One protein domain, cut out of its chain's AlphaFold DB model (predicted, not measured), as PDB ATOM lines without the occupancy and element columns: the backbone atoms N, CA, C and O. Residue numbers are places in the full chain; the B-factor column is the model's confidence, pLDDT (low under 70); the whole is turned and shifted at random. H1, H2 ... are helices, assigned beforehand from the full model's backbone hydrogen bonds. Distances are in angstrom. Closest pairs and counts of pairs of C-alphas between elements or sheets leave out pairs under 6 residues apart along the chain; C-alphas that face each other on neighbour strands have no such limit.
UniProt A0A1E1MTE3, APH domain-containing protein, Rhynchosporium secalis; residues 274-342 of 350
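AT A GLANCE: This is residues 274 to 342 of the 350 residues of the protein "APH domain-containing protein" of Rhynchosporium secalis (UniProt A0A1E1MTE3). Two long helices, H1 and H2, form an open V, nearest at the end where a long loop joins them; H3 folds back from the far end of H2 toward the middle of H1. Residues 274 to 281 of H1 stick out. The printed part has 69 residues with three named helices, in the order H1, H2, H3 along the chain, which hold 51 of the 69 residues, and no named strand; the class is all helix. It is only just loose, close to compact, with a radius of gyration of the C-alphas of 13.7 A, and spans 44 by 25 by 16 A.

HOW THE PARTS SIT: H1, residues 274 to 297, and H2, residues 310 to 326, are close but not clearly touching, their closest C-alphas being those of Trp 297 and Ile 313, 7.5 A apart. They run opposite ways at a steep tilt of 40 degrees. H2, with residues 321 to 326 alone, touches H3, residues 331 to 340, in a helical hairpin; the closest C-alphas are those of Ile 325 and Phe 337, 5.3 A. Their tilt of 36 degrees is only just steep. H1 and H3 are close but not clearly touching, with Val 286 and Leu 340 the closest C-alphas at 7.4 A, about perpendicular at 73 degrees. In H1, H2 and H3 every O i to N i+4 pair is within hydrogen-bond range.

IN THESE COORDINATES: H1 begins at C-alpha 274 (-2.264, 0.515, -1.295) and measures 34.9 A; H2 measures 24.1 A. H3, 14.2 A, ends at C-alpha 340 (-17.993, 7.714, -10.909).

THE WHOLE: The C-alphas of Ala 274 and Thr 308 are the farthest apart, 45.7 A. The printed part has no cut. The link from H1 to H2 is long, 12 residues; that from H2 to H3 is tight. Residues 300 to 302 have pLDDT under 70.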
ATOM      1  N   ALA A 274      -2.380  -0.692  -0.481       95.31
ATOM      2  CA  ALA A 274      -2.264   0.515  -1.295       95.31
ATOM      3  C   ALA A 274      -3.425   0.656  -2.293       95.31
ATOM      4  O   ALA A 274      -3.965   1.749  -2.462       95.31
ATOM      5  N   LEU A 275      -3.845  -0.447  -2.923       92.31
ATOM      6  CA  LEU A 275      -5.004  -0.457  -3.818       92.31
ATOM      7  C   LEU A 275      -6.304  -0.146  -3.069       92.31
ATOM      8  O   LEU A 275      -7.125   0.609  -3.580       92.31
ATOM      9  N   HIS A 276      -6.491  -0.707  -1.871       95.00
ATOM     10  CA  HIS A 276      -7.669  -0.415  -1.058       95.00
ATOM     11  C   HIS A 276      -7.711   1.050  -0.611       95.00
ATOM     12  O   HIS A 276      -8.768   1.663  -0.700       95.00
ATOM     13  N   ALA A 277      -6.573   1.618  -0.201       95.81
ATOM     14  CA  ALA A 277      -6.477   3.022   0.193       95.81
ATOM     15  C   ALA A 277      -6.788   3.980  -0.974       95.81
ATOM     16  O   ALA A 277      -7.514   4.953  -0.793       95.81
ATOM     17  N   ALA A 278      -6.301   3.681  -2.184       92.94
ATOM     18  CA  ALA A 278      -6.633   4.464  -3.376       92.94
ATOM     19  C   ALA A 278      -8.131   4.378  -3.735       92.94
ATOM     20  O   ALA A 278      -8.750   5.379  -4.097       92.94
ATOM     21  N   GLU A 279      -8.731   3.188  -3.604       94.50
ATOM     22  CA  GLU A 279     -10.175   3.000  -3.792       94.50
ATOM     23  C   GLU A 279     -10.985   3.779  -2.737       94.50
ATOM     24  O   GLU A 279     -11.978   4.424  -3.078       94.50
ATOM     25  N   GLU A 280     -10.534   3.789  -1.478       95.19
ATOM     26  CA  GLU A 280     -11.159   4.534  -0.379       95.19
ATOM     27  C   GLU A 280     -11.143   6.044  -0.618       95.19
ATOM     28  O   GLU A 280     -12.174   6.697  -0.448       95.19
ATOM     29  N   GLU A 281     -10.016   6.601  -1.064       92.62
ATOM     30  CA  GLU A 281      -9.906   8.022  -1.405       92.62
ATOM     31  C   GLU A 281     -10.916   8.411  -2.495       92.62
ATOM     32  O   GLU A 281     -11.676   9.371  -2.339       92.62
ATOM     33  N   SER A 282     -11.003   7.613  -3.566       89.44
ATOM     34  CA  SER A 282     -11.977   7.829  -4.643       89.44
ATOM     35  C   SER A 282     -13.421   7.792  -4.131       89.44
ATOM     36  O   SER A 282     -14.221   8.681  -4.439       89.44
ATOM     37  N   MET A 283     -13.770   6.775  -3.339       90.25
ATOM     38  CA  MET A 283     -15.118   6.625  -2.787       90.25
ATOM     39  C   MET A 283     -15.467   7.740  -1.799       90.25
ATOM     40  O   MET A 283     -16.593   8.238  -1.823       90.25
ATOM     41  N   SER A 284     -14.515   8.162  -0.966       90.50
ATOM     42  CA  SER A 284     -14.688   9.249   0.000       90.50
ATOM     43  C   SER A 284     -14.953  10.582  -0.698       90.50
ATOM     44  O   SER A 284     -15.889  11.290  -0.328       90.50
ATOM     45  N   ASN A 285     -14.205  10.894  -1.761       85.81
ATOM     46  CA  ASN A 285     -14.398  12.122  -2.536       85.81
ATOM     47  C   ASN A 285     -15.809  12.198  -3.138       85.81
ATOM     48  O   ASN A 285     -16.504  13.203  -2.986       85.81
ATOM     49  N   VAL A 286     -16.275  11.110  -3.762       85.75
ATOM     50  CA  VAL A 286     -17.648  11.031  -4.291       85.75
ATOM     51  C   VAL A 286     -18.676  11.094  -3.156       85.75
ATOM     52  O   VAL A 286     -19.673  11.811  -3.256       85.75
ATOM     53  N   GLY A 287     -18.432  10.379  -2.057       87.44
ATOM     54  CA  GLY A 287     -19.310  10.340  -0.890       87.44
ATOM     55  C   GLY A 287     -19.527  11.710  -0.249       87.44
ATOM     56  O   GLY A 287     -20.664  12.049   0.088       87.44
ATOM     57  N   GLU A 288     -18.474  12.519  -0.134       87.12
ATOM     58  CA  GLU A 288     -18.539  13.860   0.449       87.12
ATOM     59  C   GLU A 288     -19.339  14.827  -0.429       87.12
ATOM     60  O   GLU A 288     -20.194  15.559   0.073       87.12
ATOM     61  N   ILE A 289     -19.158  14.768  -1.751       83.50
ATOM     62  CA  ILE A 289     -19.946  15.567  -2.702       83.50
ATOM     63  C   ILE A 289     -21.439  15.245  -2.564       83.50
ATOM     64  O   ILE A 289     -22.275  16.150  -2.480       83.50
ATOM     65  N   LEU A 290     -21.786  13.958  -2.471       83.50
ATOM     66  CA  LEU A 290     -23.171  13.534  -2.263       83.50
ATOM     67  C   LEU A 290     -23.710  13.944  -0.898       83.50
ATOM     68  O   LEU A 290     -24.883  14.298  -0.795       83.50
ATOM     69  N   ARG A 291     -22.888  13.889   0.152       85.25
ATOM     70  CA  ARG A 291     -23.290  14.323   1.491       85.25
ATOM     71  C   ARG A 291     -23.624  15.810   1.492       85.25
ATOM     72  O   ARG A 291     -24.732  16.167   1.875       85.25
ATOM     73  N   LEU A 292     -22.722  16.651   0.983       83.25
ATOM     74  CA  LEU A 292     -22.932  18.097   0.874       83.25
ATOM     75  C   LEU A 292     -24.176  18.436   0.045       83.25
ATOM     76  O   LEU A 292     -24.908  19.370   0.372       83.25
ATOM     77  N   PHE A 293     -24.444  17.664  -1.008       82.75
ATOM     78  CA  PHE A 293     -25.662  17.809  -1.795       82.75
ATOM     79  C   PHE A 293     -26.922  17.473  -1.004       82.75
ATOM     80  O   PHE A 293     -27.847  18.283  -0.960       82.75
ATOM     81  N   ARG A 294     -26.959  16.299  -0.358       81.75
ATOM     82  CA  ARG A 294     -28.104  15.892   0.463       81.75
ATOM     83  C   ARG A 294     -28.368  16.905   1.569       81.75
ATOM     84  O   ARG A 294     -29.517  17.280   1.763       81.75
ATOM     85  N   ASP A 295     -27.320  17.397   2.223       80.12
ATOM     86  CA  ASP A 295     -27.436  18.383   3.296       80.12
ATOM     87  C   ASP A 295     -27.993  19.720   2.797       80.12
ATOM     88  O   ASP A 295     -28.803  20.340   3.486       80.12
ATOM     89  N   ARG A 296     -27.592  20.149   1.591       80.56
ATOM     90  CA  ARG A 296     -28.091  21.375   0.950       80.56
ATOM     91  C   ARG A 296     -29.566  21.272   0.565       80.56
ATOM     92  O   ARG A 296     -30.281  22.262   0.667       80.56
ATOM     93  N   TRP A 297     -29.997  20.101   0.108       75.38
ATOM     94  CA  TRP A 297     -31.344  19.875  -0.423       75.38
ATOM     95  C   TRP A 297     -32.280  19.149   0.547       75.38
ATOM     96  O   TRP A 297     -33.398  18.813   0.174       75.38
ATOM     97  N   GLY A 298     -31.838  18.890   1.782       70.81
ATOM     98  CA  GLY A 298     -32.625  18.165   2.783       70.81
ATOM     99  C   GLY A 298     -32.992  16.739   2.362       70.81
ATOM    100  O   GLY A 298     -34.010  16.214   2.809       70.81
ATOM    101  N   LEU A 299     -32.198  16.111   1.490       73.69
ATOM    102  CA  LEU A 299     -32.543  14.811   0.923       73.69
ATOM    103  C   LEU A 299     -32.259  13.691   1.920       73.69
ATOM    104  O   LEU A 299     -31.115  13.547   2.372       73.69
ATOM    105  N   PRO A 300     -33.250  12.838   2.221       68.50
ATOM    106  CA  PRO A 300     -33.015  11.685   3.064       68.50
ATOM    107  C   PRO A 300     -32.045  10.704   2.377       68.50
ATOM    108  O   PRO A 300     -31.994  10.629   1.146       68.50
ATOM    109  N   PRO A 301     -31.289   9.894   3.144       66.06
ATOM    110  CA  PRO A 301     -30.326   8.936   2.588       66.06
ATOM    111  C   PRO A 301     -30.915   7.928   1.591       66.06
ATOM    112  O   PRO A 301     -30.197   7.421   0.738       66.06
ATOM    113  N   ASN A 302     -32.218   7.646   1.679       67.50
ATOM    114  CA  ASN A 302     -32.926   6.746   0.764       67.50
ATOM    115  C   ASN A 302     -33.355   7.411  -0.558       67.50
ATOM    116  O   ASN A 302     -33.993   6.755  -1.378       67.50
ATOM    117  N   GLY A 303     -33.047   8.697  -0.758       73.31
ATOM    118  CA  GLY A 303     -33.333   9.432  -1.990       73.31
ATOM    119  C   GLY A 303     -34.817   9.697  -2.254       73.31
ATOM    120  O   GLY A 303     -35.160  10.136  -3.350       73.31
ATOM    121  N   MET A 304     -35.702   9.426  -1.288       79.50
ATOM    122  CA  MET A 304     -37.124   9.742  -1.424       79.50
ATOM    123  C   MET A 304     -37.344  11.249  -1.320       79.50
ATOM    124  O   MET A 304     -36.753  11.912  -0.473       79.50
ATOM    125  N   VAL A 305     -38.221  11.777  -2.166       83.00
ATOM    126  CA  VAL A 305     -38.541  13.206  -2.231       83.00
ATOM    127  C   VAL A 305     -40.045  13.388  -2.317       83.00
ATOM    128  O   VAL A 305     -40.745  12.500  -2.817       83.00
ATOM    129  N   ASP A 306     -40.546  14.527  -1.843       83.06
ATOM    130  CA  ASP A 306     -41.950  14.863  -2.041       83.06
ATOM    131  C   ASP A 306     -42.243  14.957  -3.553       83.06
ATOM    132  O   ASP A 306     -41.454  15.557  -4.295       83.06
ATOM    133  N   PRO A 307     -43.354  14.381  -4.053       88.81
ATOM    134  CA  PRO A 307     -43.701  14.455  -5.470       88.81
ATOM    135  C   PRO A 307     -43.745  15.885  -6.025       88.81
ATOM    136  O   PRO A 307     -43.486  16.085  -7.209       88.81
ATOM    137  N   THR A 308     -44.064  16.875  -5.187       90.75
ATOM    138  CA  THR A 308     -44.105  18.293  -5.568       90.75
ATOM    139  C   THR A 308     -42.716  18.912  -5.739       90.75
ATOM    140  O   THR A 308     -42.566  19.851  -6.519       90.75
ATOM    141  N   GLU A 309     -41.695  18.357  -5.085       86.56
ATOM    142  CA  GLU A 309     -40.301  18.819  -5.143       86.56
ATOM    143  C   GLU A 309     -39.448  17.995  -6.122       86.56
ATOM    144  O   GLU A 309     -38.322  18.376  -6.450       86.56
ATOM    145  N   PHE A 310     -39.984  16.877  -6.629       88.12
ATOM    146  CA  PHE A 310     -39.255  15.920  -7.462       88.12
ATOM    147  C   PHE A 310     -38.562  16.567  -8.667       88.12
ATOM    148  O   PHE A 310     -37.371  16.350  -8.883       88.12
ATOM    149  N   ASP A 311     -39.282  17.373  -9.453       90.19
ATOM    150  CA  ASP A 311     -38.720  17.988 -10.662       90.19
ATOM    151  C   ASP A 311     -37.612  19.002 -10.338       90.19
ATOM    152  O   ASP A 311     -36.616  19.083 -11.064       90.19
ATOM    153  N   GLN A 312     -37.754  19.741  -9.234       89.50
ATOM    154  CA  GLN A 312     -36.744  20.687  -8.765       89.50
ATOM    155  C   GLN A 312     -35.482  19.950  -8.307       89.50
ATOM    156  O   GLN A 312     -34.385  20.274  -8.763       89.50
ATOM    157  N   ILE A 313     -35.631  18.927  -7.463       87.44
ATOM    158  CA  ILE A 313     -34.502  18.144  -6.951       87.44
ATOM    159  C   ILE A 313     -33.812  17.397  -8.089       87.44
ATOM    160  O   ILE A 313     -32.588  17.410  -8.168       87.44
ATOM    161  N   ARG A 314     -34.566  16.802  -9.020       87.81
ATOM    162  CA  ARG A 314     -33.997  16.157 -10.212       87.81
ATOM    163  C   ARG A 314     -33.136  17.130 -11.019       87.81
ATOM    164  O   ARG A 314     -32.063  16.750 -11.477       87.81
ATOM    165  N   THR A 315     -33.597  18.369 -11.186       89.62
ATOM    166  CA  THR A 315     -32.839  19.409 -11.897       89.62
ATOM    167  C   THR A 315     -31.548  19.742 -11.147       89.62
ATOM    168  O   THR A 315     -30.480  19.740 -11.749       89.62
ATOM    169  N   ALA A 316     -31.615  19.899  -9.825       87.81
ATOM    170  CA  ALA A 316     -30.443  20.142  -8.987       87.81
ATOM    171  C   ALA A 316     -29.429  18.982  -8.975       87.81
ATOM    172  O   ALA A 316     -28.223  19.217  -8.935       87.81
ATOM    173  N   VAL A 317     -29.903  17.730  -9.011       87.62
ATOM    174  CA  VAL A 317     -29.050  16.535  -9.143       87.62
ATOM    175  C   VAL A 317     -28.283  16.582 -10.464       87.62
ATOM    176  O   VAL A 317     -27.089  16.287 -10.481       87.62
ATOM    177  N   GLU A 318     -28.942  16.964 -11.561       88.25
ATOM    178  CA  GLU A 318     -28.290  17.064 -12.872       88.25
ATOM    179  C   GLU A 318     -27.310  18.244 -12.936       88.25
ATOM    180  O   GLU A 318     -26.206  18.090 -13.452       88.25
ATOM    181  N   GLU A 319     -27.646  19.397 -12.350       89.12
ATOM    182  CA  GLU A 319     -26.715  20.527 -12.222       89.12
ATOM    183  C   GLU A 319     -25.469  20.149 -11.413       89.12
ATOM    184  O   GLU A 319     -24.347  20.457 -11.818       89.12
ATOM    185  N   LEU A 320     -25.642  19.428 -10.298       87.50
ATOM    186  CA  LEU A 320     -24.514  18.924  -9.520       87.50
ATOM    187  C   LEU A 320     -23.681  17.928 -10.324       87.50
ATOM    188  O   LEU A 320     -22.456  17.986 -10.270       87.50
ATOM    189  N   ARG A 321     -24.324  17.023 -11.065       87.75
ATOM    190  CA  ARG A 321     -23.629  16.068 -11.929       87.75
ATOM    191  C   ARG A 321     -22.757  16.788 -12.951       87.75
ATOM    192  O   ARG A 321     -21.601  16.415 -13.122       87.75
ATOM    193  N   ILE A 322     -23.298  17.809 -13.616       90.12
ATOM    194  CA  ILE A 322     -22.556  18.618 -14.589       90.12
ATOM    195  C   ILE A 322     -21.388  19.316 -13.894       90.12
ATOM    196  O   ILE A 322     -20.256  19.149 -14.328       90.12
ATOM    197  N   SER A 323     -21.631  19.999 -12.771       88.44
ATOM    198  CA  SER A 323     -20.577  20.681 -12.013       88.44
ATOM    199  C   SER A 323     -19.481  19.730 -11.529       88.44
ATOM    200  O   SER A 323     -18.317  20.118 -11.513       88.44
ATOM    201  N   PHE A 324     -19.839  18.508 -11.130       88.44
ATOM    202  CA  PHE A 324     -18.887  17.476 -10.731       88.44
ATOM    203  C   PHE A 324     -18.032  17.028 -11.916       88.44
ATOM    204  O   PHE A 324     -16.827  16.906 -11.782       88.44
ATOM    205  N   ILE A 325     -18.626  16.823 -13.089       89.38
ATOM    206  CA  ILE A 325     -17.898  16.430 -14.305       89.38
ATOM    207  C   ILE A 325     -17.020  17.582 -14.828       89.38
ATOM    208  O   ILE A 325     -15.929  17.349 -15.344       89.38
ATOM    209  N   GLU A 326     -17.478  18.827 -14.704       91.00
ATOM    210  CA  GLU A 326     -16.755  20.026 -15.139       91.00
ATOM    211  C   GLU A 326     -15.610  20.431 -14.209       91.00
ATOM    212  O   GLU A 326     -14.732  21.168 -14.651       91.00
ATOM    213  N   SER A 327     -15.572  19.938 -12.965       87.25
ATOM    214  CA  SER A 327     -14.436  20.162 -12.062       87.25
ATOM    215  C   SER A 327     -13.200  19.327 -12.404       87.25
ATOM    216  O   SER A 327     -12.214  19.413 -11.683       87.25
ATOM    217  N   ALA A 328     -13.261  18.510 -13.458       88.25
ATOM    218  CA  ALA A 328     -12.117  17.779 -13.982       88.25
ATOM    219  C   ALA A 328     -11.104  18.715 -14.667       88.25
ATOM    220  O   ALA A 328     -11.484  19.600 -15.440       88.25
ATOM    221  N   ASP A 329      -9.818  18.462 -14.440       89.44
ATOM    222  CA  ASP A 329      -8.689  19.198 -15.008       89.44
ATOM    223  C   ASP A 329      -8.478  18.877 -16.498       89.44
ATOM    224  O   ASP A 329      -8.029  19.729 -17.274       89.44
ATOM    225  N   ASP A 330      -8.811  17.653 -16.921       91.00
ATOM    226  CA  ASP A 330      -8.663  17.194 -18.302       91.00
ATOM    227  C   ASP A 330      -9.808  16.280 -18.787       91.00
ATOM    228  O   ASP A 330     -10.734  15.928 -18.056       91.00
ATOM    229  N   GLU A 331      -9.777  15.919 -20.076       91.06
ATOM    230  CA  GLU A 331     -10.831  15.107 -20.698       91.06
ATOM    231  C   GLU A 331     -10.855  13.657 -20.177       91.06
ATOM    232  O   GLU A 331     -11.920  13.045 -20.106       91.06
ATOM    233  N   ALA A 332      -9.707  13.103 -19.779       87.50
ATOM    234  CA  ALA A 332      -9.645  11.749 -19.238       87.50
ATOM    235  C   ALA A 332     -10.268  11.692 -17.833       87.50
ATOM    236  O   ALA A 332     -11.004  10.754 -17.515       87.50
ATOM    237  N   GLU A 333     -10.024  12.712 -17.015       88.06
ATOM    238  CA  GLU A 333     -10.658  12.875 -15.711       88.06
ATOM    239  C   GLU A 333     -12.153  13.190 -15.845       88.06
ATOM    240  O   GLU A 333     -12.968  12.609 -15.129       88.06
ATOM    241  N   ARG A 334     -12.548  13.998 -16.836       90.00
ATOM    242  CA  ARG A 334     -13.963  14.259 -17.142       90.00
ATOM    243  C   ARG A 334     -14.724  12.967 -17.436       90.00
ATOM    244  O   ARG A 334     -15.816  12.741 -16.906       90.00
ATOM    245  N   GLU A 335     -14.142  12.091 -18.255       89.81
ATOM    246  CA  GLU A 335     -14.705  10.768 -18.515       89.81
ATOM    247  C   GLU A 335     -14.796   9.908 -17.248       89.81
ATOM    248  O   GLU A 335     -15.766   9.163 -17.080       89.81
ATOM    249  N   LEU A 336     -13.784   9.968 -16.379       87.69
ATOM    250  CA  LEU A 336     -13.764   9.233 -15.117       87.69
ATOM    251  C   LEU A 336     -14.870   9.726 -14.179       87.69
ATOM    252  O   LEU A 336     -15.654   8.915 -13.696       87.69
ATOM    253  N   PHE A 337     -15.002  11.035 -13.978       89.62
ATOM    254  CA  PHE A 337     -16.036  11.625 -13.124       89.62
ATOM    255  C   PHE A 337     -17.441  11.286 -13.622       89.62
ATOM    256  O   PHE A 337     -18.305  10.892 -12.836       89.62
ATOM    257  N   ALA A 338     -17.661  11.295 -14.940       89.31
ATOM    258  CA  ALA A 338     -18.927  10.848 -15.517       89.31
ATOM    259  C   ALA A 338     -19.258   9.383 -15.168       89.31
ATOM    260  O   ALA A 338     -20.426   9.041 -14.972       89.31
ATOM    261  N   LYS A 339     -18.237   8.521 -15.067       89.12
ATOM    262  CA  LYS A 339     -18.357   7.096 -14.713       89.12
ATOM    263  C   LYS A 339     -18.428   6.841 -13.200       89.12
ATOM    264  O   LYS A 339     -18.953   5.801 -12.807       89.12
ATOM    265  N   LEU A 340     -17.917   7.755 -12.376       88.75
ATOM    266  CA  LEU A 340     -17.993   7.714 -10.909       88.75
ATOM    267  C   LEU A 340     -19.316   8.260 -10.365       88.75
ATOM    268  O   LEU A 340     -19.665   7.992  -9.217       88.75
ATOM    269  N   TRP A 341     -20.064   9.015 -11.174       87.75
ATOM    270  CA  TRP A 341     -21.360   9.538 -10.763       87.75
ATOM    271  C   TRP A 341     -22.302   8.397 -10.333       87.75
ATOM    272  O   TRP A 341     -22.516   7.474 -11.123       87.75
ATOM    273  N   PRO A 342     -22.890   8.441  -9.124       79.88
ATOM    274  CA  PRO A 342     -23.623   7.310  -8.545       79.88
ATOM    275  C   PRO A 342     -25.036   7.140  -9.114       79.88
ATOM    276  O   PRO A 342     -25.517   6.016  -9.246       79.88
TER     277      PRO A 342